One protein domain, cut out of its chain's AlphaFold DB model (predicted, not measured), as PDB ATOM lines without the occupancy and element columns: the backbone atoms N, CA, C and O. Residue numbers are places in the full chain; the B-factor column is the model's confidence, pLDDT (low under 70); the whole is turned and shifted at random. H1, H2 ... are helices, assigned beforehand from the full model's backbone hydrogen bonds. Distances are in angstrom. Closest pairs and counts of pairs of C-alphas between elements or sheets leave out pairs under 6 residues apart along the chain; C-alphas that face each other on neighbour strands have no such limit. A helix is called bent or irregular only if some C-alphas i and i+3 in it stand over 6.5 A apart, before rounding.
ATOM      1  N   ILE A   2      35.439 -45.237  26.743       90.50
ATOM      2  CA  ILE A   2      34.311 -45.444  25.803       90.50
ATOM      3  C   ILE A   2      32.969 -45.850  26.469       90.50
ATOM      4  O   ILE A   2      31.963 -45.212  26.170       90.50
ATOM      5  N   PRO A   3      32.900 -46.823  27.406       92.88
ATOM      6  CA  PRO A   3      31.615 -47.231  27.997       92.88
ATOM      7  C   PRO A   3      30.987 -46.162  28.905       92.88
ATOM      8  O   PRO A   3      29.767 -46.071  28.993       92.88
ATOM      9  N   ILE A   4      31.807 -45.321  29.542       92.75
ATOM     10  CA  ILE A   4      31.331 -44.211  30.383       92.75
ATOM     11  C   ILE A   4      30.680 -43.143  29.502       92.75
ATOM     12  O   ILE A   4      29.589 -42.674  29.810       92.75
ATOM     13  N   LEU A   5      31.313 -42.808  28.374       93.56
ATOM     14  CA  LEU A   5      30.762 -41.857  27.412       93.56
ATOM     15  C   LEU A   5      29.425 -42.352  26.839       93.56
ATOM     16  O   LEU A   5      28.472 -41.584  26.771       93.56
ATOM     17  N   MET A   6      29.330 -43.642  26.502       93.56
ATOM     18  CA  MET A   6      28.085 -44.239  26.012       93.56
ATOM     19  C   MET A   6      26.968 -44.183  27.065       93.56
ATOM     20  O   MET A   6      25.837 -43.842  26.737       93.56
ATOM     21  N   GLY A   7      27.285 -44.445  28.336       93.31
ATOM     22  CA  GLY A   7      26.320 -44.330  29.432       93.31
ATOM     23  C   GLY A   7      25.799 -42.902  29.638       93.31
ATOM     24  O   GLY A   7      24.605 -42.716  29.861       93.31
ATOM     25  N   VAL A   8      26.666 -41.892  29.513       93.81
ATOM     26  CA  VAL A   8      26.272 -40.477  29.631       93.81
ATOM     27  C   VAL A   8      25.339 -40.061  28.493       93.81
ATOM     28  O   VAL A   8      24.334 -39.402  28.748       93.81
ATOM     29  N   VAL A   9      25.633 -40.477  27.259       93.56
ATOM     30  CA  VAL A   9      24.783 -40.186  26.094       93.56
ATOM     31  C   VAL A   9      23.391 -40.798  26.277       93.56
ATOM     32  O   VAL A   9      22.400 -40.077  26.228       93.56
ATOM     33  N   LEU A  10      23.316 -42.085  26.637       93.06
ATOM     34  CA  LEU A  10      22.039 -42.773  26.867       93.06
ATOM     35  C   LEU A  10      21.212 -42.140  27.994       93.06
ATOM     36  O   LEU A  10      19.980 -42.091  27.926       93.06
ATOM     37  N   PHE A  11      21.878 -41.648  29.041       92.62
ATOM     38  CA  PHE A  11      21.202 -40.965  30.135       92.62
ATOM     39  C   PHE A  11      20.563 -39.650  29.670       92.62
ATOM     40  O   PHE A  11      19.388 -39.419  29.955       92.62
ATOM     41  N   ILE A  12      21.299 -38.824  28.919       93.06
ATOM     42  CA  ILE A  12      20.794 -37.555  28.375       93.06
ATOM     43  C   ILE A  12      19.615 -37.812  27.432       93.06
ATOM     44  O   ILE A  12      18.568 -37.188  27.601       93.06
ATOM     45  N   ASP A  13      19.740 -38.783  26.527       93.44
ATOM     46  CA  ASP A  13      18.682 -39.135  25.574       93.44
ATOM     47  C   ASP A  13      17.382 -39.520  26.292       93.44
ATOM     48  O   ASP A  13      16.291 -39.072  25.928       93.44
ATOM     49  N   THR A  14      17.496 -40.291  27.377       93.94
ATOM     50  CA  THR A  14      16.340 -40.707  28.180       93.94
ATOM     51  C   THR A  14      15.674 -39.513  28.872       93.94
ATOM     52  O   THR A  14      14.446 -39.408  28.864       93.94
ATOM     53  N   GLN A  15      16.454 -38.582  29.436       94.94
ATOM     54  CA  GLN A  15      15.908 -37.373  30.071       94.94
ATOM     55  C   GLN A  15      15.214 -36.460  29.055       94.94
ATOM     56  O   GLN A  15      14.122 -35.951  29.317       94.94
ATOM     57  N   THR A  16      15.807 -36.280  27.872       94.19
ATOM     58  CA  THR A  16      15.210 -35.483  26.798       94.19
ATOM     59  C   THR A  16      13.892 -36.088  26.318       94.19
ATOM     60  O   THR A  16      12.915 -35.354  26.165       94.19
ATOM     61  N   LEU A  17      13.811 -37.415  26.150       95.25
ATOM     62  CA  LEU A  17      12.561 -38.089  25.784       95.25
ATOM     63  C   LEU A  17      11.456 -37.880  26.826       95.25
ATOM     64  O   LEU A  17      10.318 -37.600  26.449       95.25
ATOM     65  N   ILE A  18      11.776 -37.950  28.123       95.44
ATOM     66  CA  ILE A  18      10.810 -37.677  29.200       95.44
ATOM     67  C   ILE A  18      10.257 -36.251  29.082       95.44
ATOM     68  O   ILE A  18       9.040 -36.060  29.127       95.44
ATOM     69  N   LEU A  19      11.119 -35.250  28.867       95.31
ATOM     70  CA  LEU A  19      10.686 -33.859  28.689       95.31
ATOM     71  C   LEU A  19       9.788 -33.682  27.457       95.31
ATOM     72  O   LEU A  19       8.782 -32.977  27.532       95.31
ATOM     73  N   ILE A  20      10.109 -34.352  26.347       95.25
ATOM     74  CA  ILE A  20       9.289 -34.334  25.127       95.25
ATOM     75  C   ILE A  20       7.911 -34.953  25.390       95.25
ATOM     76  O   ILE A  20       6.905 -34.386  24.967       95.25
ATOM     77  N   ILE A  21       7.839 -36.073  26.115       96.06
ATOM     78  CA  ILE A  21       6.567 -36.728  26.462       96.06
ATOM     79  C   ILE A  21       5.708 -35.812  27.339       96.06
ATOM     80  O   ILE A  21       4.521 -35.640  27.063       96.06
ATOM     81  N   ILE A  22       6.293 -35.180  28.361       95.75
ATOM     82  CA  ILE A  22       5.571 -34.235  29.227       95.75
ATOM     83  C   ILE A  22       5.056 -33.049  28.406       95.75
ATOM     84  O   ILE A  22       3.878 -32.700  28.498       95.75
ATOM     85  N   ALA A  23       5.909 -32.460  27.564       93.88
ATOM     86  CA  ALA A  23       5.519 -31.367  26.682       93.88
ATOM     87  C   ALA A  23       4.382 -31.782  25.740       93.88
ATOM     88  O   ALA A  23       3.436 -31.019  25.557       93.88
ATOM     89  N   PHE A  24       4.427 -33.001  25.195       95.19
ATOM     90  CA  PHE A  24       3.378 -33.541  24.337       95.19
ATOM     91  C   PHE A  24       2.052 -33.715  25.084       95.19
ATOM     92  O   PHE A  24       1.019 -33.285  24.579       95.19
ATOM     93  N   ILE A  25       2.061 -34.267  26.302       96.44
ATOM     94  CA  ILE A  25       0.852 -34.407  27.131       96.44
ATOM     95  C   ILE A  25       0.227 -33.033  27.408       96.44
ATOM     96  O   ILE A  25      -0.975 -32.853  27.208       96.44
ATOM     97  N   VAL A  26       1.038 -32.046  27.805       95.50
ATOM     98  CA  VAL A  26       0.569 -30.665  28.007       95.50
ATOM     99  C   VAL A  26      -0.021 -30.106  26.711       95.50
ATOM    100  O   VAL A  26      -1.112 -29.541  26.729       95.50
ATOM    101  N   LEU A  27       0.651 -30.308  25.575       94.31
ATOM    102  CA  LEU A  27       0.197 -29.852  24.262       94.31
ATOM    103  C   LEU A  27      -1.105 -30.525  23.815       94.31
ATOM    104  O   LEU A  27      -1.892 -29.892  23.123       94.31
ATOM    105  N   VAL A  28      -1.351 -31.780  24.184       95.44
ATOM    106  CA  VAL A  28      -2.602 -32.486  23.871       95.44
ATOM    107  C   VAL A  28      -3.752 -31.937  24.712       95.44
ATOM    108  O   VAL A  28      -4.822 -31.669  24.173       95.44
ATOM    109  N   ILE A  29      -3.528 -31.709  26.009       95.62
ATOM    110  CA  ILE A  29      -4.552 -31.173  26.922       95.62
ATOM    111  C   ILE A  29      -4.910 -29.726  26.561       95.62
ATOM    112  O   ILE A  29      -6.081 -29.353  26.529       95.62
ATOM    113  N   TRP A  30      -3.905 -28.891  26.302       93.81
ATOM    114  CA  TRP A  30      -4.094 -27.469  26.012       93.81
ATOM    115  C   TRP A  30      -4.272 -27.154  24.524       93.81
ATOM    116  O   TRP A  30      -4.833 -26.112  24.174       93.81
ATOM    117  N   GLY A  31      -3.845 -28.053  23.648       93.12
ATOM    118  CA  GLY A  31      -3.780 -27.866  22.204       93.12
ATOM    119  C   GLY A  31      -2.484 -27.169  21.752       93.12
ATOM    120  O   GLY A  31      -1.975 -26.271  22.434       93.12
ATOM    121  N   PRO A  32      -1.985 -27.468  20.535       89.62
ATOM    122  CA  PRO A  32      -0.778 -26.842  19.986       89.62
ATOM    123  C   PRO A  32      -0.922 -25.335  19.754       89.62
ATOM    124  O   PRO A  32       0.067 -24.615  19.640       89.62
ATOM    125  N   SER A  33      -2.159 -24.836  19.729       92.44
ATOM    126  CA  SER A  33      -2.465 -23.422  19.524       92.44
ATOM    127  C   SER A  33      -2.156 -22.535  20.738       92.44
ATOM    128  O   SER A  33      -2.126 -21.315  20.581       92.44
ATOM    129  N   LYS A  34      -1.902 -23.082  21.940       91.62
ATOM    130  CA  LYS A  34      -1.598 -22.249  23.123       91.62
ATOM    131  C   LYS A  34      -0.226 -21.598  23.076       91.62
ATOM    132  O   LYS A  34      -0.110 -20.441  23.457       91.62
ATOM    133  N   ILE A  35       0.781 -22.284  22.542       93.12
ATOM    134  CA  ILE A  35       2.127 -21.722  22.378       93.12
ATOM    135  C   ILE A  35       2.109 -20.441  21.514       93.12
ATOM    136  O   ILE A  35       2.571 -19.405  21.995       93.12
ATOM    137  N   PRO A  36       1.523 -20.427  20.293       92.50
ATOM    138  CA  PRO A  36       1.448 -19.202  19.497       92.50
ATOM    139  C   PRO A  36       0.516 -18.143  20.100       92.50
ATOM    140  O   PRO A  36       0.768 -16.955  19.916       92.50
ATOM    141  N   GLN A  37      -0.539 -18.531  20.827       94.62
ATOM    142  CA  GLN A  37      -1.401 -17.575  21.537       94.62
ATOM    143  C   GLN A  37      -0.632 -16.839  22.642       94.62
ATOM    144  O   GLN A  37      -0.668 -15.613  22.674       94.62
ATOM    145  N   LEU A  38       0.115 -17.569  23.478       94.69
ATOM    146  CA  LEU A  38       0.952 -17.004  24.541       94.69
ATOM    147  C   LEU A  38       2.050 -16.103  23.975       94.69
ATOM    148  O   LEU A  38       2.268 -15.008  24.480       94.69
ATOM    149  N   ALA A  39       2.711 -16.522  22.893       95.94
ATOM    150  CA  ALA A  39       3.721 -15.696  22.236       95.94
ATOM    151  C   ALA A  39       3.131 -14.375  21.710       95.94
ATOM    152  O   ALA A  39       3.736 -13.315  21.877       95.94
ATOM    153  N   ARG A  40       1.934 -14.417  21.107       96.50
ATOM    154  CA  ARG A  40       1.238 -13.217  20.620       96.50
ATOM    155  C   ARG A  40       0.806 -12.305  21.764       96.50
ATOM    156  O   ARG A  40       1.064 -11.109  21.673       96.50
ATOM    157  N   SER A  41       0.200 -12.843  22.825       96.50
ATOM    158  CA  SER A  41      -0.252 -12.035  23.963       96.50
ATOM    159  C   SER A  41       0.925 -11.410  24.705       96.50
ATOM    160  O   SER A  41       0.901 -10.220  24.986       96.50
ATOM    161  N   LEU A  42       1.997 -12.171  24.939       96.94
ATOM    162  CA  LEU A  42       3.215 -11.657  25.561       96.94
ATOM    163  C   LEU A  42       3.876 -10.589  24.678       96.94
ATOM    164  O   LEU A  42       4.286  -9.543  25.173       96.94
ATOM    165  N   GLY A  43       3.921 -10.809  23.359       95.94
ATOM    166  CA  GLY A  43       4.415  -9.822  22.398       95.94
ATOM    167  C   GLY A  43       3.593  -8.530  22.390       95.94
ATOM    168  O   GLY A  43       4.167  -7.443  22.334       95.94
ATOM    169  N   GLN A  44       2.266  -8.631  22.492       96.69
ATOM    170  CA  GLN A  44       1.378  -7.477  22.644       96.69
ATOM    171  C   GLN A  44       1.636  -6.744  23.964       96.69
ATOM    172  O   GLN A  44       1.875  -5.541  23.928       96.69
ATOM    173  N   SER A  45       1.708  -7.453  25.095       96.81
ATOM    174  CA  SER A  45       2.005  -6.848  26.401       96.81
ATOM    175  C   SER A  45       3.364  -6.146  26.423       96.81
ATOM    176  O   SER A  45       3.469  -5.026  26.911       96.81
ATOM    177  N   ILE A  46       4.408  -6.750  25.843       95.81
ATOM    178  CA  ILE A  46       5.735  -6.124  25.725       95.81
ATOM    179  C   ILE A  46       5.671  -4.878  24.835       95.81
ATOM    180  O   ILE A  46       6.314  -3.871  25.134       95.81
ATOM    181  N   ARG A  47       4.915  -4.923  23.733       94.31
ATOM    182  CA  ARG A  47       4.742  -3.776  22.831       94.31
ATOM    183  C   ARG A  47       4.020  -2.622  23.522       94.31
ATOM    184  O   ARG A  47       4.452  -1.483  23.381       94.31
ATOM    185  N   GLU A  48       2.953  -2.910  24.257       94.75
ATOM    186  CA  GLU A  48       2.215  -1.920  25.042       94.75
ATOM    187  C   GLU A  48       3.073  -1.349  26.171       94.75
ATOM    188  O   GLU A  48       3.106  -0.134  26.335       94.75
ATOM    189  N   PHE A  49       3.851  -2.186  26.865       92.38
ATOM    190  CA  PHE A  49       4.809  -1.741  27.876       92.38
ATOM    191  C   PHE A  49       5.865  -0.799  27.289       92.38
ATOM    192  O   PHE A  49       6.102   0.274  27.833       92.38
ATOM    193  N   LYS A  50       6.463  -1.149  26.140       89.12
ATOM    194  CA  LYS A  50       7.413  -0.270  25.437       89.12
ATOM    195  C   LYS A  50       6.773   1.046  25.008       89.12
ATOM    196  O   LYS A  50       7.414   2.083  25.107       89.12
ATOM    197  N   ARG A  51       5.524   1.011  24.534       88.94
ATOM    198  CA  ARG A  51       4.793   2.224  24.156       88.94
ATOM    199  C   ARG A  51       4.516   3.109  25.372       88.94
ATOM    200  O   ARG A  51       4.795   4.294  25.304       88.94
ATOM    201  N   GLY A  52       4.042   2.538  26.479       88.00
ATOM    202  CA  GLY A  52       3.823   3.277  27.725       88.00
ATOM    203  C   GLY A  52       5.122   3.817  28.335       88.00
ATOM    204  O   GLY A  52       5.138   4.911  28.888       88.00
ATOM    205  N   ALA A  53       6.234   3.093  28.190       85.50
ATOM    206  CA  ALA A  53       7.554   3.588  28.571       85.50
ATOM    207  C   ALA A  53       7.993   4.777  27.697       85.50
ATOM    208  O   ALA A  53       8.487   5.763  28.231       85.50
ATOM    209  N   ALA A  54       7.749   4.722  26.383       83.62
ATOM    210  CA  ALA A  54       8.031   5.826  25.461       83.62
ATOM    211  C   ALA A  54       7.104   7.041  25.669       83.62
ATOM    212  O   ALA A  54       7.524   8.172  25.482       83.62
ATOM    213  N   GLU A  55       5.855   6.838  26.101       82.12
ATOM    214  CA  GLU A  55       4.945   7.936  26.482       82.12
ATOM    215  C   GLU A  55       5.443   8.718  27.716       82.12
ATOM    216  O   GLU A  55       5.082   9.880  27.889       82.12
ATOM    217  N   ASN A  56       6.292   8.106  28.551       82.44
ATOM    218  CA  ASN A  56       6.960   8.771  29.675       82.44
ATOM    219  C   ASN A  56       8.271   9.470  29.282       82.44
ATOM    220  O   ASN A  56       8.870  10.157  30.116       82.44
ATOM    221  N   GLU A  57       8.733   9.313  28.039       86.81
ATOM    222  CA  GLU A  57       9.867  10.081  27.539       86.81
ATOM    223  C   GLU A  57       9.456  11.553  27.353       86.81
ATOM    224  O   GLU A  57       8.322  11.857  26.969       86.81
TER     225      GLU A  57
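Overview. This is residues 2 to 57 of the 135 residues of the protein "Twin-arginine translocation protein, TatA/E family subunit" of Vulcanisaeta moutnovskia (strain 768-28) (UniProt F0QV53). Two long helices meet near their ends as an open L, with a tight turn at the corner and both arms reaching away from it. H1 makes the longer arm and H2 the other; residues 2 to 23 and 36 to 57 stick out on either hand of the corner, with nothing packed between the arms. The printed part has 56 residues, with H1 then H2 along the chain and no named strand, and its class is all helix. It is extended, with a radius of gyration of the C-alphas of 20.1 A, and spans 61 by 30 by 9 A along its three main axes.

Along the chain. Find C-alpha 2 at (34.311, -45.444, 25.803); there H1 begins, and it runs through residues 2 to 30, 42.4 A from first to last C-alpha. It ends at C-alpha 30, at (-4.094, -27.469, 26.012). Pass residues 31 to 33 and you reach H2, residues 34 to 55, 31.1 A long from first to last C-alpha, which ends at C-alpha 55, at (4.945, 7.936, 26.482). Neither helix is bent.

Arrangement. Look at the corner, where H1 and H2 are close but not clearly touching: their closest C-alphas, those of Leu 27 and Lys 34, are 7.9 A apart. Their lines are about perpendicular, at 81 degrees. Their centres are 32.1 A apart. Read the backbone O and N atoms along H1 and H2 and you will find every O i to N i+4 pair within hydrogen-bond range.

Size, cuts and confidence. The two C-alphas farthest apart are those of Pro 3 and Glu 57, at 61.3 A. The link from H1 to H2 is tight, and the printed part has no cut. In the B-factor column the mean pLDDT of the printed part is 93.1, and no printed residue is under 70.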